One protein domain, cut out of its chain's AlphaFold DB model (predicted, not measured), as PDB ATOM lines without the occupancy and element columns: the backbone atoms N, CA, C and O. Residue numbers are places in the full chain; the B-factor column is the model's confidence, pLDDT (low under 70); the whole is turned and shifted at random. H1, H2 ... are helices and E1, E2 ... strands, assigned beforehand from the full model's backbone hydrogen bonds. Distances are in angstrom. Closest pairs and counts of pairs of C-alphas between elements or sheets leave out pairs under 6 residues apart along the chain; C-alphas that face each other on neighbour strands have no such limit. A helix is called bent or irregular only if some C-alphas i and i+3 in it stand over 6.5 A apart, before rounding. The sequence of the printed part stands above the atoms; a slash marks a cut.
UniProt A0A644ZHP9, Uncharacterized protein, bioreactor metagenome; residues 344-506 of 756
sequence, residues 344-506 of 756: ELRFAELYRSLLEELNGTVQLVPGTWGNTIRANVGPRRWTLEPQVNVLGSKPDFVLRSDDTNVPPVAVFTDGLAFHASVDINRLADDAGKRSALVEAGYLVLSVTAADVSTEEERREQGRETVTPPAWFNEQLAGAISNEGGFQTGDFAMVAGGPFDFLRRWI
ATOM      1  N   GLU A 344     145.975  48.143  30.664       88.31
ATOM      2  CA  GLU A 344     146.047  47.149  29.593       88.31
ATOM      3  C   GLU A 344     147.489  46.774  29.214       88.31
ATOM      4  O   GLU A 344     147.814  45.594  29.085       88.31
ATOM      5  N   LEU A 345     148.383  47.761  29.074       86.06
ATOM      6  CA  LEU A 345     149.777  47.525  28.676       86.06
ATOM      7  C   LEU A 345     150.579  46.867  29.796       86.06
ATOM      8  O   LEU A 345     151.346  45.938  29.542       86.06
ATOM      9  N   ARG A 346     150.368  47.314  31.039       88.75
ATOM     10  CA  ARG A 346     150.995  46.694  32.216       88.75
ATOM     11  C   ARG A 346     150.519  45.253  32.388       88.75
ATOM     12  O   ARG A 346     151.336  44.361  32.599       88.75
ATOM     13  N   PHE A 347     149.220  45.003  32.215       93.69
ATOM     14  CA  PHE A 347     148.669  43.650  32.222       93.69
ATOM     15  C   PHE A 347     149.298  42.765  31.137       93.69
ATOM     16  O   PHE A 347     149.743  41.661  31.446       93.69
ATOM     17  N   ALA A 348     149.375  43.241  29.889       92.25
ATOM     18  CA  ALA A 348     149.943  42.474  28.780       92.25
ATOM     19  C   ALA A 348     151.418  42.097  29.021       92.25
ATOM     20  O   ALA A 348     151.825  40.968  28.732       92.25
ATOM     21  N   GLU A 349     152.208  43.003  29.601       90.69
ATOM     22  CA  GLU A 349     153.611  42.750  29.944       90.69
ATOM     23  C   GLU A 349     153.764  41.737  31.093       90.69
ATOM     24  O   GLU A 349     154.578  40.808  31.011       90.69
ATOM     25  N   LEU A 350     152.943  41.848  32.141       93.62
ATOM     26  CA  LEU A 350     152.913  40.862  33.224       93.62
ATOM     27  C   LEU A 350     152.440  39.492  32.732       93.62
ATOM     28  O   LEU A 350     152.996  38.469  33.127       93.62
ATOM     29  N   TYR A 351     151.457  39.458  31.832       95.75
ATOM     30  CA  TYR A 351     150.987  38.232  31.200       95.75
ATOM     31  C   TYR A 351     152.087  37.561  30.367       95.75
ATOM     32  O   TYR A 351     152.305  36.354  30.481       95.75
ATOM     33  N   ARG A 352     152.836  38.336  29.570       94.25
ATOM     34  CA  ARG A 352     154.006  37.841  28.828       94.25
ATOM     35  C   ARG A 352     155.044  37.240  29.774       94.25
ATOM     36  O   ARG A 352     155.506  36.122  29.553       94.25
ATOM     37  N   SER A 353     155.354  37.949  30.852       93.25
ATOM     38  CA  SER A 353     156.321  37.496  31.851       93.25
ATOM     39  C   SER A 353     155.835  36.246  32.605       93.25
ATOM     40  O   SER A 353     156.621  35.365  32.944       93.25
ATOM     41  N   LEU A 354     154.523  36.108  32.826       94.69
ATOM     42  CA  LEU A 354     153.899  34.900  33.373       94.69
ATOM     43  C   LEU A 354     154.067  33.707  32.426       94.69
ATOM     44  O   LEU A 354     154.388  32.611  32.880       94.69
ATOM     45  N   LEU A 355     153.891  33.896  31.117       95.44
ATOM     46  CA  LEU A 355     154.121  32.831  30.137       95.44
ATOM     47  C   LEU A 355     155.582  32.362  30.135       95.44
ATOM     48  O   LEU A 355     155.833  31.163  30.033       95.44
ATOM     49  N   GLU A 356     156.537  33.280  30.294       91.62
ATOM     50  CA  GLU A 356     157.966  32.956  30.408       91.62
ATOM     51  C   GLU A 356     158.274  32.150  31.680       91.62
ATOM     52  O   GLU A 356     158.987  31.144  31.610       91.62
ATOM     53  N   GLU A 357     157.679  32.514  32.823       91.50
ATOM     54  CA  GLU A 357     157.755  31.732  34.072       91.50
ATOM     55  C   GLU A 357     157.199  30.313  33.912       91.50
ATOM     56  O   GLU A 357     157.701  29.372  34.524       91.50
ATOM     57  N   LEU A 358     156.183  30.145  33.064       93.31
ATOM     58  CA  LEU A 358     155.603  28.847  32.718       93.31
ATOM     59  C   LEU A 358     156.398  28.085  31.643       93.31
ATOM     60  O   LEU A 358     155.908  27.086  31.114       93.31
ATOM     61  N   ASN A 359     157.612  28.540  31.315       93.44
ATOM     62  CA  ASN A 359     158.458  27.996  30.251       93.44
ATOM     63  C   ASN A 359     157.763  27.977  28.876       93.44
ATOM     64  O   ASN A 359     158.027  27.107  28.042       93.44
ATOM     65  N   GLY A 360     156.866  28.935  28.641       92.38
ATOM     66  CA  GLY A 360     156.165  29.104  27.381       92.38
ATOM     67  C   GLY A 360     157.070  29.647  26.281       92.38
ATOM     68  O   GLY A 360     157.891  30.535  26.507       92.38
ATOM     69  N   THR A 361     156.892  29.150  25.057       93.88
ATOM     70  CA  THR A 361     157.487  29.790  23.873       93.88
ATOM     71  C   THR A 361     156.532  30.859  23.370       93.88
ATOM     72  O   THR A 361     155.483  30.517  22.821       93.88
ATOM     73  N   VAL A 362     156.880  32.130  23.577       94.06
ATOM     74  CA  VAL A 362     156.026  33.282  23.266       94.06
ATOM     75  C   VAL A 362     156.375  33.878  21.904       94.06
ATOM     76  O   VAL A 362     157.540  34.102  21.579       94.06
ATOM     77  N   GLN A 363     155.346  34.179  21.122       93.62
ATOM     78  CA  GLN A 363     155.399  34.912  19.870       93.62
ATOM     79  C   GLN A 363     154.434  36.096  19.948       93.62
ATOM     80  O   GLN A 363     153.269  35.944  20.311       93.62
ATOM     81  N   LEU A 364     154.911  37.274  19.561       92.25
ATOM     82  CA  LEU A 364     154.092  38.475  19.454       92.25
ATOM     83  C   LEU A 364     153.757  38.728  17.987       92.25
ATOM     84  O   LEU A 364     154.640  38.692  17.130       92.25
ATOM     85  N   VAL A 365     152.484  38.989  17.711       92.06
ATOM     86  CA  VAL A 365     151.993  39.359  16.383       92.06
ATOM     87  C   VAL A 365     151.450  40.785  16.466       92.06
ATOM     88  O   VAL A 365     150.483  41.006  17.199       92.06
ATOM     89  N   PRO A 366     152.061  41.760  15.767       89.31
ATOM     90  CA  PRO A 366     151.548  43.125  15.715       89.31
ATOM     91  C   PRO A 366     150.102  43.167  15.237       89.31
ATOM     92  O   PRO A 366     149.737  42.434  14.325       89.31
ATOM     93  N   GLY A 367     149.303  44.036  15.849       86.44
ATOM     94  CA  GLY A 367     147.898  44.237  15.521       86.44
ATOM     95  C   GLY A 367     147.489  45.705  15.648       86.44
ATOM     96  O   GLY A 367     148.221  46.538  16.193       86.44
ATOM     97  N   THR A 368     146.297  46.023  15.140       83.19
ATOM     98  CA  THR A 368     145.731  47.386  15.119       83.19
ATOM     99  C   THR A 368     145.484  47.946  16.518       83.19
ATOM    100  O   THR A 368     145.635  49.144  16.739       83.19
ATOM    101  N   TRP A 369     145.151  47.076  17.471       79.19
ATOM    102  CA  TRP A 369     144.782  47.450  18.839       79.19
ATOM    103  C   TRP A 369     145.813  47.028  19.890       79.19
ATOM    104  O   TRP A 369     145.547  47.088  21.084       79.19
ATOM    105  N   GLY A 370     146.993  46.593  19.452       84.50
ATOM    106  CA  GLY A 370     148.016  46.009  20.314       84.50
ATOM    107  C   GLY A 370     148.574  44.722  19.723       84.50
ATOM    108  O   GLY A 370     148.168  44.287  18.645       84.50
ATOM    109  N   ASN A 371     149.524  44.117  20.427       90.12
ATOM    110  CA  ASN A 371     150.119  42.855  20.007       90.12
ATOM    111  C   ASN A 371     149.237  41.686  20.464       90.12
ATOM    112  O   ASN A 371     148.902  41.581  21.641       90.12
ATOM    113  N   THR A 372     148.913  40.780  19.544       93.94
ATOM    114  CA  THR A 372     148.370  39.468  19.909       93.94
ATOM    115  C   THR A 372     149.504  38.615  20.464       93.94
ATOM    116  O   THR A 372     150.535  38.443  19.804       93.94
ATOM    117  N   ILE A 373     149.323  38.071  21.665       95.88
ATOM    118  CA  ILE A 373     150.315  37.219  22.326       95.88
ATOM    119  C   ILE A 373     149.938  35.764  22.069       95.88
ATOM    120  O   ILE A 373     148.905  35.294  22.538       95.88
ATOM    121  N   ARG A 374     150.772  35.039  21.324       96.44
ATOM    122  CA  ARG A 374     150.623  33.598  21.090       96.44
ATOM    123  C   ARG A 374     151.690  32.858  21.873       96.44
ATOM    124  O   ARG A 374     152.857  33.226  21.804       96.44
ATOM    125  N   ALA A 375     151.325  31.809  22.595       96.88
ATOM    126  CA  ALA A 375     152.293  31.029  23.348       96.88
ATOM    127  C   ALA A 375     151.971  29.542  23.340       96.88
ATOM    128  O   ALA A 375     150.823  29.147  23.516       96.88
ATOM    129  N   ASN A 376     152.998  28.711  23.183       95.69
ATOM    130  CA  ASN A 376     152.876  27.278  23.442       95.69
ATOM    131  C   ASN A 376     153.306  27.017  24.889       95.69
ATOM    132  O   ASN A 376     154.464  27.274  25.231       95.69
ATOM    133  N   VAL A 377     152.387  26.524  25.721       94.44
ATOM    134  CA  VAL A 377     152.640  26.165  27.126       94.44
ATOM    135  C   VAL A 377     152.146  24.742  27.361       94.44
ATOM    136  O   VAL A 377     150.957  24.446  27.227       94.44
ATOM    137  N   GLY A 378     153.069  23.838  27.699       89.69
ATOM    138  CA  GLY A 378     152.759  22.411  27.759       89.69
ATOM    139  C   GLY A 378     152.224  21.906  26.406       89.69
ATOM    140  O   GLY A 378     152.864  22.159  25.386       89.69
ATOM    141  N   PRO A 379     151.079  21.198  26.365       90.38
ATOM    142  CA  PRO A 379     150.511  20.675  25.122       90.38
ATOM    143  C   PRO A 379     149.607  21.667  24.372       90.38
ATOM    144  O   PRO A 379     149.100  21.307  23.316       90.38
ATOM    145  N   ARG A 380     149.351  22.864  24.919       93.94
ATOM    146  CA  ARG A 380     148.338  23.798  24.404       93.94
ATOM    147  C   ARG A 380     148.958  25.039  23.791       93.94
ATOM    148  O   ARG A 380     149.967  25.557  24.285       93.94
ATOM    149  N   ARG A 381     148.294  25.553  22.760       96.19
ATOM    150  CA  ARG A 381     148.547  26.877  22.207       96.19
ATOM    151  C   ARG A 381     147.536  27.864  22.767       96.19
ATOM    152  O   ARG A 381     146.333  27.733  22.559       96.19
ATOM    153  N   TRP A 382     148.053  28.896  23.412       97.75
ATOM    154  CA  TRP A 382     147.293  30.003  23.968       97.75
ATOM    155  C   TRP A 382     147.416  31.233  23.078       97.75
ATOM    156  O   TRP A 382     148.493  31.526  22.560       97.75
ATOM    157  N   THR A 383     146.311  31.950  22.904       97.81
ATOM    158  CA  THR A 383     146.250  33.223  22.180       97.81
ATOM    159  C   THR A 383     145.534  34.247  23.048       97.81
ATOM    160  O   THR A 383     144.364  34.055  23.367       97.81
ATOM    161  N   LEU A 384     146.231  35.317  23.427       97.50
ATOM    162  CA  LEU A 384     145.656  36.502  24.056       97.50
ATOM    163  C   LEU A 384     145.512  37.591  22.991       97.50
ATOM    164  O   LEU A 384     146.508  38.095  22.468       97.50
ATOM    165  N   GLU A 385     144.272  37.927  22.663       95.12
ATOM    166  CA  GLU A 385     143.928  38.883  21.614       95.12
ATOM    167  C   GLU A 385     143.379  40.176  22.233       95.12
ATOM    168  O   GLU A 385     142.455  40.092  23.044       95.12
ATOM    169  N   PRO A 386     143.927  41.358  21.902       93.44
ATOM    170  CA  PRO A 386     143.466  42.623  22.467       93.44
ATOM    171  C   PRO A 386     142.178  43.136  21.805       93.44
ATOM    172  O   PRO A 386     142.004  43.009  20.594       93.44
ATOM    173  N   GLN A 387     141.337  43.825  22.585       86.50
ATOM    174  CA  GLN A 387     140.255  44.709  22.121       86.50
ATOM    175  C   GLN A 387     139.232  44.031  21.185       86.50
ATOM    176  O   GLN A 387     138.787  44.617  20.194       86.50
ATOM    177  N   VAL A 388     138.846  42.795  21.508       87.69
ATOM    178  CA  VAL A 388     137.915  41.979  20.713       87.69
ATOM    179  C   VAL A 388     136.470  42.386  20.994       87.69
ATOM    180  O   VAL A 388     136.067  42.460  22.150       87.69
ATOM    181  N   ASN A 389     135.655  42.593  19.958       89.62
ATOM    182  CA  ASN A 389     134.211  42.777  20.133       89.62
ATOM    183  C   ASN A 389     133.529  41.411  20.311       89.62
ATOM    184  O   ASN A 389     133.637  40.543  19.448       89.62
ATOM    185  N   VAL A 390     132.815  41.224  21.421       88.38
ATOM    186  CA  VAL A 390     132.100  39.989  21.761       88.38
ATOM    187  C   VAL A 390     130.741  40.348  22.354       88.38
ATOM    188  O   VAL A 390     130.675  40.943  23.427       88.38
ATOM    189  N   LEU A 391     129.651  39.972  21.675       87.44
ATOM    190  CA  LEU A 391     128.269  40.103  22.175       87.44
ATOM    191  C   LEU A 391     127.910  41.515  22.683       87.44
ATOM    192  O   LEU A 391     127.337  41.681  23.757       87.44
ATOM    193  N   GLY A 392     128.294  42.555  21.935       80.50
ATOM    194  CA  GLY A 392     128.054  43.956  22.322       80.50
ATOM    195  C   GLY A 392     128.930  44.460  23.482       80.50
ATOM    196  O   GLY A 392     128.787  45.602  23.918       80.50
ATOM    197  N   SER A 393     129.853  43.630  23.966       88.00
ATOM    198  CA  SER A 393     130.931  43.997  24.879       88.00
ATOM    199  C   SER A 393     132.265  44.062  24.137       88.00
ATOM    200  O   SER A 393     132.439  43.451  23.083       88.00
ATOM    201  N   LYS A 394     133.225  44.787  24.705       89.75
ATOM    202  CA  LYS A 394     134.597  44.851  24.206       89.75
ATOM    203  C   LYS A 394     135.564  44.621  25.369       89.75
ATOM    204  O   LYS A 394     135.974  45.593  25.997       89.75
ATOM    205  N   PRO A 395     135.849  43.356  25.732       92.94
ATOM    206  CA  PRO A 395     136.909  43.045  26.682       92.94
ATOM    207  C   PRO A 395     138.253  43.600  26.204       92.94
ATOM    208  O   PRO A 395     138.537  43.608  25.002       92.94
ATOM    209  N   ASP A 396     139.102  44.000  27.147       94.12
ATOM    210  CA  ASP A 396     140.444  44.488  26.831       94.12
ATOM    211  C   ASP A 396     141.296  43.387  26.214       94.12
ATOM    212  O   ASP A 396     142.067  43.646  25.291       94.12
ATOM    213  N   PHE A 397     141.099  42.146  26.669       97.06
ATOM    214  CA  PHE A 397     141.690  40.968  26.053       97.06
ATOM    215  C   PHE A 397     140.733  39.778  26.058       97.06
ATOM    216  O   PHE A 397     139.920  39.612  26.965       97.06
ATOM    217  N   VAL A 398     140.879  38.886  25.080       97.69
ATOM    218  CA  VAL A 398     140.267  37.556  25.107       97.69
ATOM    219  C   VAL A 398     141.363  36.503  25.008       97.69
ATOM    220  O   VAL A 398     142.107  36.448  24.029       97.69
ATOM    221  N   LEU A 399     141.458  35.659  26.032       98.06
ATOM    222  CA  LEU A 399     142.353  34.510  26.080       98.06
ATOM    223  C   LEU A 399     141.636  33.267  25.550       98.06
ATOM    224  O   LEU A 399     140.586  32.880  26.065       98.06
ATOM    225  N   ARG A 400     142.233  32.607  24.559       97.31
ATOM    226  CA  ARG A 400     141.740  31.359  23.966       97.31
ATOM    227  C   ARG A 400     142.822  30.287  23.972       97.31
ATOM    228  O   ARG A 400     144.003  30.604  23.825       97.31
ATOM    229  N   SER A 401     142.408  29.030  24.102       96.62
ATOM    230  CA  SER A 401     143.239  27.865  23.785       96.62
ATOM    231  C   SER A 401     142.818  27.296  22.432       96.62
ATOM    232  O   SER A 401     141.683  27.476  22.002       96.62
ATOM    233  N   ASP A 402     143.718  26.561  21.793       95.00
ATOM    234  CA  ASP A 402     143.403  25.631  20.703       95.00
ATOM    235  C   ASP A 402     142.549  24.414  21.127       95.00
ATOM    236  O   ASP A 402     141.981  23.738  20.271       95.00
ATOM    237  N   ASP A 403     142.427  24.136  22.427       93.00
ATOM    238  CA  ASP A 403     141.552  23.101  22.989       93.00
ATOM    239  C   ASP A 403     140.123  23.641  23.166       93.00
ATOM    240  O   ASP A 403     139.858  24.442  24.064       93.00
ATOM    241  N   THR A 404     139.185  23.173  22.339       88.25
ATOM    242  CA  THR A 404     137.780  23.624  22.340       88.25
ATOM    243  C   THR A 404     137.011  23.269  23.615       88.25
ATOM    244  O   THR A 404     135.920  23.789  23.829       88.25
ATOM    245  N   ASN A 405     137.548  22.390  24.470       89.56
ATOM    246  CA  ASN A 405     136.944  22.070  25.770       89.56
ATOM    247  C   ASN A 405     137.318  23.081  26.861       89.56
ATOM    248  O   ASN A 405     136.827  22.980  27.987       89.56
ATOM    249  N   VAL A 406     138.214  24.022  26.556       92.56
ATOM    250  CA  VAL A 406     138.648  25.074  27.471       92.56
ATOM    251  C   VAL A 406     137.877  26.352  27.139       92.56
ATOM    252  O   VAL A 406     138.091  26.926  26.070       92.56
ATOM    253  N   PRO A 407     136.996  26.827  28.038       93.81
ATOM    254  CA  PRO A 407     136.275  28.075  27.830       93.81
ATOM    255  C   PRO A 407     137.217  29.266  27.593       93.81
ATOM    256  O   PRO A 407     138.254  29.367  28.267       93.81
ATOM    257  N   PRO A 408     136.865  30.190  26.681       96.19
ATOM    258  CA  PRO A 408     137.601  31.434  26.515       96.19
ATOM    259  C   PRO A 408     137.466  32.314  27.765       96.19
ATOM    260  O   PRO A 408     136.421  32.329  28.420       96.19
ATOM    261  N   VAL A 409     138.516  33.076  28.077       96.75
ATOM    262  CA  VAL A 409     138.514  34.037  29.188       96.75
ATOM    263  C   VAL A 409     138.477  35.455  28.625       96.75
ATOM    264  O   VAL A 409     139.428  35.888  27.978       96.75
ATOM    265  N   ALA A 410     137.390  36.180  28.864       97.44
ATOM    266  CA  ALA A 410     137.289  37.613  28.619       97.44
ATOM    267  C   ALA A 410     137.916  38.371  29.797       97.44
ATOM    268  O   ALA A 410     137.471  38.227  30.935       97.44
ATOM    269  N   VAL A 411     138.948  39.165  29.532       97.50
ATOM    270  CA  VAL A 411     139.689  39.930  30.538       97.50
ATOM    271  C   VAL A 411     139.328  41.408  30.430       97.50
ATOM    272  O   VAL A 411     139.425  41.994  29.352       97.50
ATOM    273  N   PHE A 412     138.944  42.003  31.557       95.56
ATOM    274  CA  PHE A 412     138.696  43.436  31.706       95.56
ATOM    275  C   PHE A 412     139.733  44.027  32.654       95.56
ATOM    276  O   PHE A 412     139.836  43.610  33.806       95.56
ATOM    277  N   THR A 413     140.503  44.994  32.182       94.19
ATOM    278  CA  THR A 413     141.434  45.776  32.987       94.19
ATOM    279  C   THR A 413     140.733  47.014  33.535       94.19
ATOM    280  O   THR A 413     140.724  48.084  32.933       94.19
ATOM    281  N   ASP A 414     140.137  46.869  34.714       89.94
ATOM    282  CA  ASP A 414     139.252  47.867  35.297       89.94
ATOM    283  C   ASP A 414     140.028  48.926  36.105       89.94
ATOM    284  O   ASP A 414     140.620  48.662  37.159       89.94
ATOM    285  N   GLY A 415     139.984  50.174  35.636       88.44
ATOM    286  CA  GLY A 415     140.478  51.338  36.370       88.44
ATOM    287  C   GLY A 415     139.369  52.035  37.162       88.44
ATOM    288  O   GLY A 415     138.407  52.517  36.568       88.44
ATOM    289  N   LEU A 416     139.528  52.183  38.485       87.44
ATOM    290  CA  LEU A 416     138.513  52.804  39.357       87.44
ATOM    291  C   LEU A 416     138.031  54.166  38.821       87.44
ATOM    292  O   LEU A 416     136.834  54.398  38.730       87.44
ATOM    293  N   ALA A 417     138.943  55.050  38.402       84.88
ATOM    294  CA  ALA A 417     138.584  56.383  37.906       84.88
ATOM    295  C   ALA A 417     137.709  56.361  36.632       84.88
ATOM    296  O   ALA A 417     136.906  57.271  36.430       84.88
ATOM    297  N   PHE A 418     137.851  55.322  35.801       83.38
ATOM    298  CA  PHE A 418     137.178  55.183  34.504       83.38
ATOM    299  C   PHE A 418     135.875  54.377  34.567       83.38
ATOM    300  O   PHE A 418     135.066  54.462  33.644       83.38
ATOM    301  N   HIS A 419     135.669  53.611  35.640       86.38
ATOM    302  CA  HIS A 419     134.494  52.750  35.809       86.38
ATOM    303  C   HIS A 419     133.621  53.142  37.001       86.38
ATOM    304  O   HIS A 419     132.407  52.946  36.960       86.38
ATOM    305  N   ALA A 420     134.229  53.668  38.062       86.06
ATOM    306  CA  ALA A 420     133.608  53.819  39.369       86.06
ATOM    307  C   ALA A 420     134.096  55.086  40.092       86.06
ATOM    308  O   ALA A 420     134.673  55.035  41.181       86.06
ATOM    309  N   SER A 421     133.865  56.236  39.465       86.00
ATOM    310  CA  SER A 421     134.056  57.563  40.047       86.00
ATOM    311  C   SER A 421     132.741  58.345  40.070       86.00
ATOM    312  O   SER A 421     131.745  57.952  39.464       86.00
ATOM    313  N   VAL A 422     132.719  59.459  40.805       82.50
ATOM    314  CA  VAL A 422     131.527  60.320  40.892       82.50
ATOM    315  C   VAL A 422     131.149  60.880  39.516       82.50
ATOM    316  O   VAL A 422     129.963  60.973  39.206       82.50
ATOM    317  N   ASP A 423     132.146  61.200  38.688       82.31
ATOM    318  CA  ASP A 423     131.946  61.756  37.347       82.31
ATOM    319  C   ASP A 423     131.678  60.670  36.292       82.31
ATOM    320  O   ASP A 423     130.973  60.914  35.312       82.31
ATOM    321  N   ILE A 424     132.235  59.466  36.478       84.00
ATOM    322  CA  ILE A 424     132.109  58.341  35.547       84.00
ATOM    323  C   ILE A 424     131.709  57.086  36.320       84.00
ATOM    324  O   ILE A 424     132.541  56.442  36.958       84.00
ATOM    325  N   ASN A 425     130.442  56.692  36.196       88.75
ATOM    326  CA  ASN A 425     129.933  55.449  36.759       88.75
ATOM    327  C   ASN A 425     129.366  54.545  35.656       88.75
ATOM    328  O   ASN A 425     128.311  54.826  35.088       88.75
ATOM    329  N   ARG A 426     130.091  53.465  35.355       90.12
ATOM    330  CA  ARG A 426     129.756  52.469  34.324       90.12
ATOM    331  C   ARG A 426     129.385  51.108  34.908       90.12
ATOM    332  O   ARG A 426     129.025  50.205  34.161       90.12
ATOM    333  N   LEU A 427     129.395  50.964  36.235       93.31
ATOM    334  CA  LEU A 427     129.280  49.670  36.911       93.31
ATOM    335  C   LEU A 427     128.019  48.885  36.526       93.31
ATOM    336  O   LEU A 427     128.090  47.675  36.317       93.31
ATOM    337  N   ALA A 428     126.874  49.561  36.405       93.00
ATOM    338  CA  ALA A 428     125.607  48.938  36.021       93.00
ATOM    339  C   ALA A 428     125.619  48.355  34.593       93.00
ATOM    340  O   ALA A 428     125.035  47.293  34.343       93.00
ATOM    341  N   ASP A 429     126.266  49.058  33.662       91.56
ATOM    342  CA  ASP A 429     126.437  48.635  32.271       91.56
ATOM    343  C   ASP A 429     127.462  47.499  32.184       91.56
ATOM    344  O   ASP A 429     127.175  46.437  31.627       91.56
ATOM    345  N   ASP A 430     128.606  47.660  32.853       93.06
ATOM    346  CA  ASP A 430     129.662  46.652  32.887       93.06
ATOM    347  C   ASP A 430     129.173  45.328  33.493       93.06
ATOM    348  O   ASP A 430     129.432  44.261  32.939       93.06
ATOM    349  N   ALA A 431     128.405  45.367  34.590       94.25
ATOM    350  CA  ALA A 431     127.797  44.171  35.177       94.25
ATOM    351  C   ALA A 431     126.870  43.451  34.182       94.25
ATOM    352  O   ALA A 431     126.863  42.223  34.112       94.25
ATOM    353  N   GLY A 432     126.119  44.207  33.372       92.88
ATOM    354  CA  GLY A 432     125.264  43.651  32.326       92.88
ATOM    355  C   GLY A 432     126.046  42.961  31.219       92.88
ATOM    356  O   GLY A 432     125.756  41.814  30.885       92.88
ATOM    357  N   LYS A 433     127.066  43.641  30.691       93.12
ATOM    358  CA  LYS A 433     127.959  43.100  29.658       93.12
ATOM    359  C   LYS A 433     128.672  41.834  30.129       93.12
ATOM    360  O   LYS A 433     128.782  40.872  29.376       93.12
ATOM    361  N   ARG A 434     129.120  41.807  31.387       94.69
ATOM    362  CA  ARG A 434     129.763  40.632  31.991       94.69
ATOM    363  C   ARG A 434     128.787  39.471  32.177       94.69
ATOM    364  O   ARG A 434     129.154  38.348  31.850       94.69
ATOM    365  N   SER A 435     127.550  39.729  32.618       92.25
ATOM    366  CA  SER A 435     126.505  38.691  32.707       92.25
ATOM    367  C   SER A 435     126.251  38.037  31.349       92.25
ATOM    368  O   SER A 435     126.274  36.815  31.253       92.25
ATOM    369  N   ALA A 436     126.115  38.837  30.285       92.88
ATOM    370  CA  ALA A 436     125.894  38.327  28.930       92.88
ATOM    371  C   ALA A 436     127.052  37.441  28.429       92.88
ATOM    372  O   ALA A 436     126.822  36.415  27.792       92.88
ATOM    373  N   LEU A 437     128.303  37.797  28.748       94.69
ATOM    374  CA  LEU A 437     129.471  36.974  28.416       94.69
ATOM    375  C   LEU A 437     129.471  35.640  29.177       94.69
ATOM    376  O   LEU A 437     129.738  34.597  28.579       94.69
ATOM    377  N   VAL A 438     129.146  35.659  30.474       92.12
ATOM    378  CA  VAL A 438     129.034  34.437  31.287       92.12
ATOM    379  C   VAL A 438     127.927  33.526  30.753       92.12
ATOM    380  O   VAL A 438     128.149  32.324  30.602       92.12
ATOM    381  N   GLU A 439     126.764  34.083  30.409       91.25
ATOM    382  CA  GLU A 439     125.645  33.350  29.795       91.25
ATOM    383  C   GLU A 439     126.037  32.707  28.456       91.25
ATOM    384  O   GLU A 439     125.590  31.605  28.143       91.25
ATOM    385  N   ALA A 440     126.934  33.345  27.703       91.88
ATOM    386  CA  ALA A 440     127.494  32.813  26.464       91.88
ATOM    387  C   ALA A 440     128.662  31.826  26.654       91.88
ATOM    388  O   ALA A 440     129.283  31.407  25.677       91.88
ATOM    389  N   GLY A 441     128.981  31.445  27.894       91.88
ATOM    390  CA  GLY A 441     129.994  30.434  28.202       91.88
ATOM    391  C   GLY A 441     131.425  30.960  28.326       91.88
ATOM    392  O   GLY A 441     132.355  30.153  28.383       91.88
ATOM    393  N   TYR A 442     131.628  32.279  28.398       94.56
ATOM    394  CA  TYR A 442     132.935  32.857  28.716       94.56
ATOM    395  C   TYR A 442     133.199  32.817  30.225       94.56
ATOM    396  O   TYR A 442     132.309  33.024  31.050       94.56
ATOM    397  N   LEU A 443     134.467  32.640  30.587       94.31
ATOM    398  CA  LEU A 443     134.970  33.055  31.895       94.31
ATOM    399  C   LEU A 443     135.292  34.553  31.835       94.31
ATOM    400  O   LEU A 443     135.834  35.023  30.839       94.31
ATOM    401  N   VAL A 444     134.941  35.319  32.866       94.94
ATOM    402  CA  VAL A 444     135.078  36.785  32.877       94.94
ATOM    403  C   VAL A 444     135.993  37.218  34.009       94.94
ATOM    404  O   VAL A 444     135.569  37.244  35.159       94.94
ATOM    405  N   LEU A 445     137.224  37.595  33.677       95.50
ATOM    406  CA  LEU A 445     138.256  37.994  34.627       95.50
ATOM    407  C   LEU A 445     138.401  39.520  34.679       95.50
ATOM    408  O   LEU A 445     138.887  40.129  33.729       95.50
ATOM    409  N   SER A 446     138.043  40.131  35.804       95.31
ATOM    410  CA  SER A 446     138.351  41.539  36.081       95.31
ATOM    411  C   SER A 446     139.712  41.673  36.766       95.31
ATOM    412  O   SER A 446     139.999  40.965  37.731       95.31
ATOM    413  N   VAL A 447     140.547  42.588  36.280       95.38
ATOM    414  CA  VAL A 447     141.900  42.867  36.775       95.38
ATOM    415  C   VAL A 447     142.012  44.352  37.077       95.38
ATOM    416  O   VAL A 447     141.865  45.182  36.187       95.38
ATOM    417  N   THR A 448     142.289  44.708  38.323       93.56
ATOM    418  CA  THR A 448     142.395  46.108  38.742       93.56
ATOM    419  C   THR A 448     143.839  46.608  38.721       93.56
ATOM    420  O   THR A 448     144.800  45.837  38.711       93.56
ATOM    421  N   ALA A 449     144.015  47.929  38.806       90.75
ATOM    422  CA  ALA A 449     145.336  48.531  38.999       90.75
ATOM    423  C   ALA A 449     146.058  48.032  40.266       90.75
ATOM    424  O   ALA A 449     147.283  47.960  40.268       90.75
ATOM    425  N   ALA A 450     145.318  47.668  41.320       90.12
ATOM    426  CA  ALA A 450     145.908  47.111  42.536       90.12
ATOM    427  C   ALA A 450     146.455  45.694  42.306       90.12
ATOM    428  O   ALA A 450     147.541  45.382  42.792       90.12
ATOM    429  N   ASP A 451     145.743  44.872  41.528       92.69
ATOM    430  CA  ASP A 451     146.173  43.514  41.178       92.69
ATOM    431  C   ASP A 451     147.468  43.529  40.359       92.69
ATOM    432  O   ASP A 451     148.393  42.770  40.639       92.69
ATOM    433  N   VAL A 452     147.554  44.436  39.379       93.00
ATOM    434  CA  VAL A 452     148.760  44.642  38.562       93.00
ATOM    435  C   VAL A 452     149.937  45.085  39.428       93.00
ATOM    436  O   VAL A 452     150.995  44.464  39.366       93.00
ATOM    437  N   SER A 453     149.755  46.097  40.282       91.44
ATOM    438  CA  SER A 453     150.828  46.560  41.173       91.44
ATOM    439  C   SER A 453     151.274  45.478  42.163       91.44
ATOM    440  O   SER A 453     152.461  45.335  42.433       91.44
ATOM    441  N   THR A 454     150.344  44.673  42.678       91.50
ATOM    442  CA  THR A 454     150.673  43.595  43.622       91.50
ATOM    443  C   THR A 454     151.460  42.468  42.942       91.50
ATOM    444  O   THR A 454     152.374  41.908  43.547       91.50
ATOM    445  N   GLU A 455     151.157  42.142  41.683       92.81
ATOM    446  CA  GLU A 455     151.942  41.174  40.906       92.81
ATOM    447  C   GLU A 455     153.337  41.717  40.537       92.81
ATOM    448  O   GLU A 455     154.315  40.969  40.598       92.81
ATOM    449  N   GLU A 456     153.461  43.010  40.213       91.31
ATOM    450  CA  GLU A 456     154.762  43.673  40.029       91.31
ATOM    451  C   GLU A 456     155.612  43.563  41.305       91.31
ATOM    452  O   GLU A 456     156.720  43.024  41.263       91.31
ATOM    453  N   GLU A 457     155.065  43.949  42.463       90.62
ATOM    454  CA  GLU A 457     155.750  43.848  43.759       90.62
ATOM    455  C   GLU A 457     156.141  42.400  44.103       90.62
ATOM    456  O   GLU A 457     157.244  42.141  44.599       90.62
ATOM    457  N   ARG A 458     155.257  41.431  43.823       91.88
ATOM    458  CA  ARG A 458     155.517  39.995  44.014       91.88
ATOM    459  C   ARG A 458     156.739  39.555  43.214       91.88
ATOM    460  O   ARG A 458     157.577  38.830  43.752       91.88
ATOM    461  N   ARG A 459     156.859  39.993  41.959       89.75
ATOM    462  CA  ARG A 459     157.993  39.680  41.073       89.75
ATOM    463  C   ARG A 459     159.275  40.369  41.513       89.75
ATOM    464  O   ARG A 459     160.295  39.697  41.644       89.75
ATOM    465  N   GLU A 460     159.221  41.670  41.786       87.44
ATOM    466  CA  GLU A 460     160.377  42.460  42.229       87.44
ATOM    467  C   GLU A 460     161.005  41.892  43.504       87.44
ATOM    468  O   GLU A 460     162.227  41.841  43.643       87.44
ATOM    469  N   GLN A 461     160.170  41.412  44.424       89.81
ATOM    470  CA  GLN A 461     160.606  40.848  45.699       89.81
ATOM    471  C   GLN A 461     160.869  39.335  45.641       89.81
ATOM    472  O   GLN A 461     161.215  38.743  46.663       89.81
ATOM    473  N   GLY A 462     160.689  38.693  44.480       87.12
ATOM    474  CA  GLY A 462     160.888  37.252  44.305       87.12
ATOM    475  C   GLY A 462     159.970  36.383  45.173       87.12
ATOM    476  O   GLY A 462     160.368  35.292  45.582       87.12
ATOM    477  N   ARG A 463     158.764  36.862  45.500       86.19
ATOM    478  CA  ARG A 463     157.774  36.110  46.286       86.19
ATOM    479  C   ARG A 463     157.082  35.063  45.415       86.19
ATOM    480  O   ARG A 463     156.885  35.266  44.222       86.19
ATOM    481  N   GLU A 464     156.647  33.961  46.021       82.44
ATOM    482  CA  GLU A 464     155.879  32.927  45.309       82.44
ATOM    483  C   GLU A 464     154.397  33.298  45.154       82.44
ATOM    484  O   GLU A 464     153.787  33.002  44.125       82.44
ATOM    485  N   THR A 465     153.813  33.986  46.134       82.50
ATOM    486  CA  THR A 465     152.386  34.328  46.163       82.50
ATOM    487  C   THR A 465     152.165  35.785  46.561       82.50
ATOM    488  O   THR A 465     153.040  36.435  47.142       82.50
ATOM    489  N   VAL A 466     150.980  36.295  46.231       87.19
ATOM    490  CA  VAL A 466     150.475  37.587  46.711       87.19
ATOM    491  C   VAL A 466     149.746  37.411  48.048       87.19
ATOM    492  O   VAL A 466     149.462  36.286  48.463       87.19
ATOM    493  N   THR A 467     149.462  38.516  48.738       85.75
ATOM    494  CA  THR A 467     148.660  38.497  49.971       85.75
ATOM    495  C   THR A 467     147.180  38.290  49.625       85.75
ATOM    496  O   THR A 467     146.673  39.025  48.776       85.75
ATOM    497  N   PRO A 468     146.469  37.352  50.279       85.75
ATOM    498  CA  PRO A 468     145.051  37.136  50.019       85.75
ATOM    499  C   PRO A 468     144.176  38.322  50.451       85.75
ATOM    500  O   PRO A 468     144.570  39.086  51.341       85.75
ATOM    501  N   PRO A 469     142.962  38.457  49.884       84.94
ATOM    502  CA  PRO A 469     141.979  39.433  50.346       84.94
ATOM    503  C   PRO A 469     141.677  39.273  51.840       84.94
ATOM    504  O   PRO A 469     141.643  38.159  52.357       84.94
ATOM    505  N   ALA A 470     141.387  40.375  52.535       83.62
ATOM    506  CA  ALA A 470     141.198  40.363  53.990       83.62
ATOM    507  C   ALA A 470     140.036  39.468  54.467       83.62
ATOM    508  O   ALA A 470     140.042  38.993  55.601       83.62
ATOM    509  N   TRP A 471     139.036  39.239  53.612       83.25
ATOM    510  CA  TRP A 471     137.895  38.362  53.889       83.25
ATOM    511  C   TRP A 471     138.175  36.877  53.596       83.25
ATOM    512  O   TRP A 471     137.373  36.020  53.973       83.25
ATOM    513  N   PHE A 472     139.286  36.551  52.929       84.38
ATOM    514  CA  PHE A 472     139.660  35.176  52.611       84.38
ATOM    515  C   PHE A 472     140.261  34.471  53.836       84.38
ATOM    516  O   PHE A 472     141.120  35.017  54.527       84.38
ATOM    517  N   ASN A 473     139.837  33.230  54.097       82.94
ATOM    518  CA  ASN A 473     140.312  32.441  55.232       82.94
ATOM    519  C   ASN A 473     140.853  31.077  54.771       82.94
ATOM    520  O   ASN A 473     140.093  30.179  54.411       82.94
ATOM    521  N   GLU A 474     142.176  30.908  54.836       81.69
ATOM    522  CA  GLU A 474     142.874  29.687  54.404       81.69
ATOM    523  C   GLU A 474     142.482  28.433  55.199       81.69
ATOM    524  O   GLU A 474     142.350  27.349  54.627       81.69
ATOM    525  N   GLN A 475     142.274  28.558  56.514       81.62
ATOM    526  CA  GLN A 475     141.915  27.413  57.362       81.62
ATOM    527  C   GLN A 475     140.549  26.857  56.962       81.62
ATOM    528  O   GLN A 475     140.347  25.643  56.878       81.62
ATOM    529  N   LEU A 476     139.626  27.766  56.666       80.44
ATOM    530  CA  LEU A 476     138.284  27.444  56.229       80.44
ATOM    531  C   LEU A 476     138.257  26.877  54.805       80.44
ATOM    532  O   LEU A 476     137.553  25.899  54.558       80.44
ATOM    533  N   ALA A 477     139.070  27.420  53.895       79.56
ATOM    534  CA  ALA A 477     139.253  26.856  52.562       79.56
ATOM    535  C   ALA A 477     139.680  25.377  52.633       79.56
ATOM    536  O   ALA A 477     139.147  24.545  51.898       79.56
ATOM    537  N   GLY A 478     140.579  25.022  53.560       78.94
ATOM    538  CA  GLY A 478     140.983  23.633  53.797       78.94
ATOM    539  C   GLY A 478     139.851  22.737  54.310       78.94
ATOM    540  O   GLY A 478     139.702  21.612  53.835       78.94
ATOM    541  N   ALA A 479     139.028  23.231  55.238       78.50
ATOM    542  CA  ALA A 479     137.880  22.488  55.762       78.50
ATOM    543  C   ALA A 479     136.818  22.224  54.679       78.50
ATOM    544  O   ALA A 479     136.416  21.078  54.487       78.50
ATOM    545  N   ILE A 480     136.444  23.255  53.914       78.75
ATOM    546  CA  ILE A 480     135.455  23.155  52.828       78.75
ATOM    547  C   ILE A 480     135.951  22.214  51.721       78.75
ATOM    548  O   ILE A 480     135.181  21.416  51.196       78.75
ATOM    549  N   SER A 481     137.244  22.263  51.389       77.56
ATOM    550  CA  SER A 481     137.833  21.392  50.359       77.56
ATOM    551  C   SER A 481     137.724  19.906  50.719       77.56
ATOM    552  O   SER A 481     137.406  19.078  49.861       77.56
ATOM    553  N   ASN A 482     137.926  19.567  51.999       74.19
ATOM    554  CA  ASN A 482     137.794  18.195  52.493       74.19
ATOM    555  C   ASN A 482     136.352  17.669  52.396       74.19
ATOM    556  O   ASN A 482     136.162  16.487  52.115       74.19
ATOM    557  N   GLU A 483     135.352  18.526  52.612       68.25
ATOM    558  CA  GLU A 483     133.931  18.159  52.524       68.25
ATOM    559  C   GLU A 483     133.417  18.129  51.072       68.25
ATOM    560  O   GLU A 483     132.669  17.227  50.704       68.25
ATOM    561  N   GLY A 484     133.858  19.064  50.223       65.75
ATOM    562  CA  GLY A 484     133.381  19.226  48.843       65.75
ATOM    563  C   GLY A 484     134.091  18.370  47.783       65.75
ATOM    564  O   GLY A 484     133.720  18.397  46.606       65.75
ATOM    565  N   GLY A 485     135.125  17.608  48.159       65.50
ATOM    566  CA  GLY A 485     135.827  16.698  47.243       65.50
ATOM    567  C   GLY A 485     136.625  17.415  46.145       65.50
ATOM    568  O   GLY A 485     136.604  16.997  44.979       65.50
ATOM    569  N   PHE A 486     137.304  18.503  46.512       70.75
ATOM    570  CA  PHE A 486     138.234  19.262  45.670       70.75
ATOM    571  C   PHE A 486     139.470  19.682  46.491       70.75
ATOM    572  O   PHE A 486     139.549  19.384  47.682       70.75
ATOM    573  N   GLN A 487     140.499  20.260  45.869       69.44
ATOM    574  CA  GLN A 487     141.759  20.543  46.564       69.44
ATOM    575  C   GLN A 487     141.739  21.939  47.193       69.44
ATOM    576  O   GLN A 487     141.270  22.887  46.576       69.44
ATOM    577  N   THR A 488     142.364  22.117  48.364       65.88
ATOM    578  CA  THR A 488     142.572  23.452  48.973       65.88
ATOM    579  C   THR A 488     143.285  24.412  48.024       65.88
ATOM    580  O   THR A 488     143.044  25.617  48.042       65.88
ATOM    581  N   GLY A 489     144.134  23.862  47.150       66.06
ATOM    582  CA  GLY A 489     144.765  24.601  46.069       66.06
ATOM    583  C   GLY A 489     143.759  25.282  45.141       66.06
ATOM    584  O   GLY A 489     144.078  26.344  44.633       66.06
ATOM    585  N   ASP A 490     142.547  24.771  44.955       69.38
ATOM    586  CA  ASP A 490     141.561  25.363  44.045       69.38
ATOM    587  C   ASP A 490     141.083  26.744  44.538       69.38
ATOM    588  O   ASP A 490     140.858  27.642  43.733       69.38
ATOM    589  N   PHE A 491     141.059  26.995  45.853       72.31
ATOM    590  CA  PHE A 491     140.770  28.328  46.407       72.31
ATOM    591  C   PHE A 491     141.916  29.327  46.259       72.31
ATOM    592  O   PHE A 491     141.713  30.535  46.403       72.31
ATOM    593  N   ALA A 492     143.126  28.857  45.960       65.31
ATOM    594  CA  ALA A 492     144.267  29.746  45.844       65.31
ATOM    595  C   ALA A 492     144.197  30.661  44.608       65.31
ATOM    596  O   ALA A 492     144.973  31.599  44.530       65.31
ATOM    597  N   MET A 493     143.222  30.485  43.707       68.44
ATOM    598  CA  MET A 493     142.884  31.496  42.692       68.44
ATOM    599  C   MET A 493     142.267  32.761  43.307       68.44
ATOM    600  O   MET A 493     142.577  33.867  42.881       68.44
ATOM    601  N   VAL A 494     141.434  32.611  44.342       78.50
ATOM    602  CA  VAL A 494     140.846  33.742  45.082       78.50
ATOM    603  C   VAL A 494     141.892  34.378  46.002       78.50
ATOM    604  O   VAL A 494     141.950  35.596  46.122       78.50
ATOM    605  N   ALA A 495     142.759  33.562  46.609       82.94
ATOM    606  CA  ALA A 495     143.861  34.043  47.445       82.94
ATOM    607  C   ALA A 495     145.006  34.684  46.640       82.94
ATOM    608  O   ALA A 495     145.640  35.627  47.098       82.94
ATOM    609  N   GLY A 496     145.298  34.147  45.455       83.88
ATOM    610  CA  GLY A 496     146.444  34.502  44.618       83.88
ATOM    611  C   GLY A 496     146.153  35.576  43.567       83.88
ATOM    612  O   GLY A 496     147.056  35.966  42.826       83.88
ATOM    613  N   GLY A 497     144.907  36.048  43.488       90.19
ATOM    614  CA  GLY A 497     144.485  37.084  42.553       90.19
ATOM    615  C   GLY A 497     144.429  36.628  41.085       90.19
ATOM    616  O   GLY A 497     144.630  35.451  40.757       90.19
ATOM    617  N   PRO A 498     144.162  37.565  40.156       92.75
ATOM    618  CA  PRO A 498     143.906  37.242  38.753       92.75
ATOM    619  C   PRO A 498     145.111  36.628  38.024       92.75
ATOM    620  O   PRO A 498     144.932  35.782  37.148       92.75
ATOM    621  N   PHE A 499     146.344  36.994  38.389       93.75
ATOM    622  CA  PHE A 499     147.541  36.412  37.773       93.75
ATOM    623  C   PHE A 499     147.783  34.964  38.213       93.75
ATOM    624  O   PHE A 499     148.204  34.151  37.390       93.75
ATOM    625  N   ASP A 500     147.461  34.589  39.457       90.44
ATOM    626  CA  ASP A 500     147.546  33.183  39.869       90.44
ATOM    627  C   ASP A 500     146.433  32.333  39.236       90.44
ATOM    628  O   ASP A 500     146.691  31.194  38.831       90.44
ATOM    629  N   PHE A 501     145.234  32.904  39.046       91.06
ATOM    630  CA  PHE A 501     144.191  32.298  38.211       91.06
ATOM    631  C   PHE A 501     144.719  32.000  36.801       91.06
ATOM    632  O   PHE A 501     144.688  30.846  36.371       91.06
ATOM    633  N   LEU A 502     145.284  32.994  36.105       94.06
ATOM    634  CA  LEU A 502     145.838  32.812  34.756       94.06
ATOM    635  C   LEU A 502     146.961  31.768  34.736       94.06
ATOM    636  O   LEU A 502     146.976  30.899  33.865       94.06
ATOM    637  N   ARG A 503     147.868  31.798  35.723       92.62
ATOM    638  CA  ARG A 503     148.971  30.835  35.858       92.62
ATOM    639  C   ARG A 503     148.460  29.395  35.909       92.62
ATOM    640  O   ARG A 503     148.987  28.522  35.218       92.62
ATOM    641  N   ARG A 504     147.427  29.139  36.715       88.56
ATOM    642  CA  ARG A 504     146.817  27.808  36.865       88.56
ATOM    643  C   ARG A 504     146.016  27.412  35.640       88.56
ATOM    644  O   ARG A 504     146.192  26.300  35.146       88.56
ATOM    645  N   TRP A 505     145.195  28.332  35.138       91.38
ATOM    646  CA  TRP A 505     144.346  28.109  33.976       91.38
ATOM    647  C   TRP A 505     145.167  27.738  32.739       91.38
ATOM    648  O   TRP A 505     144.836  26.785  32.043       91.38
ATOM    649  N   ILE A 506     146.292  28.422  32.515       94.06
ATOM    650  CA  ILE A 506     147.196  28.149  31.391       94.06
ATOM    651  C   ILE A 506     147.921  26.812  31.564       94.06
ATOM    652  O   ILE A 506     148.064  26.047  30.607       94.06
TER     653      ILE A 506
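Overview. This is residues 344 to 506 of the 756 residues of an uncharacterized protein of bioreactor metagenome (UniProt A0A644ZHP9). A twisted sheet of six strands curls round helix H1, with the last arm, H6b, packed beside H1 on the same face and H3 over the opposite face at the E5 and E6 end. Beyond H6b, away from the sheet, the other arm, H6a, and H5 make a further helical part. The printed part has 163 residues, with six named helices and six named strands in the order H1 E1 E2 E3 E4 E5 H2 H3 E6 H4 H5 H6. The sheet's order is E1 E2 E3 E4 E5 E6, mixed, antiparallel but for the parallel pair E5 and E6, and the class is mixed, helices and strands. The whole is compact, with a radius of gyration of the C-alphas of 16.5 A and spans of 46 by 43 by 35 A.

Arrangement. H1, residues 344 to 357, is on the sheet, which curls round it. E1, residues 361 to 365, E2, 372 to 377, E3, 380 to 386, E4, 397 to 401, and E5, 409 to 414, form a meander, each strand the antiparallel neighbour of the one before, and each successive two are a hairpin. N 363 and O 374 of E1 and E2 are 2.8 A apart, within hydrogen-bond range, as are N 375 and O 382 of E2 and E3 at 2.8 A, N 383 and O 400 of E3 and E4 at 2.8 A, and N 399 and O 409 of E4 and E5 at 2.8 A. The closest C-alphas of H1 and E1 are those of Leu 355 and Val 362, 7.1 A apart. H2, residues 416 to 419, is not on the sheet. H3, residues 427 to 439, and H2 are close but not clearly touching, with the closest C-alphas, of His 419 and Leu 427, 6.2 A apart. E6, residues 443 to 448, is an edge strand parallel to E5 at 22 degrees, with N 412 and O 445 within range at 2.9 A. E5, H2, H3 and E6 form a strand-helix-strand unit, two parallel neighbour strands with helices between, and its crossover is right-handed. H3 is on the face opposite to H1, at a height over the sheet of 10.3 A, and runs along the strands, at 2 degrees to E6 on the local plane. H4, residues 449 to 460, only grazes the sheet, with residues 449 to 454. With its residues 452 to 456 alone H4 touches residues 346 to 350 of H1, closest at the C-alphas of Phe 347 and Val 452, 6.4 A, at 35.4 degrees, only just a steep tilt, the same way. H5, residues 474 to 484, is not on the sheet and is apart from H4. H6, residues 488 to 506, was assigned as one helix by its hydrogen bonds but is bent: C-alphas 495 and 498 are 9.3 A apart. Its arms H6a, residues 488 to 495, and H6b, residues 498 to 506, touch at a steep tilt of 43 degrees, opposite ways, closest at the C-alphas of Met 493 and Phe 501, 4.7 A. H5 touches H6a at a steep tilt of 49 degrees, opposite ways, closest at the C-alphas of Gly 478 and Thr 488, 5.1 A. H6b is on the same face as H1, at a height over the sheet of 6.8 A, and touches residues 351 to 355 of H1 at a steep tilt of 46 degrees, closest at the C-alphas of Leu 354 and Arg 503, 6.9 A. Every O i to N i+4 pair is within hydrogen-bond range in H1, H3, H4, H5 and H6b; H6a has 1 of 4, with 3 of 5 O i to N i+3 pairs, and H2 is too short for such a pair.

Along the chain. H1 begins at C-alpha 344, (146.047, 47.149, 29.593), and is 19.9 A long; H3 measures 18.2 A and E3 19.5 A. E6 ends at C-alpha 448, (142.395, 46.108, 38.742), and H6b at C-alpha 506, (147.196, 28.149, 31.391).

Size, cuts and confidence. The C-alphas farthest apart are those of Thr 368 and Glu 483, 48.9 A. The printed part has no cut. The link from H4 to H5, residues 461 to 473, is long. The mean pLDDT of the printed part is 88.8; residues 483 to 485, 487 to 490 and 492 to 493 are under 70.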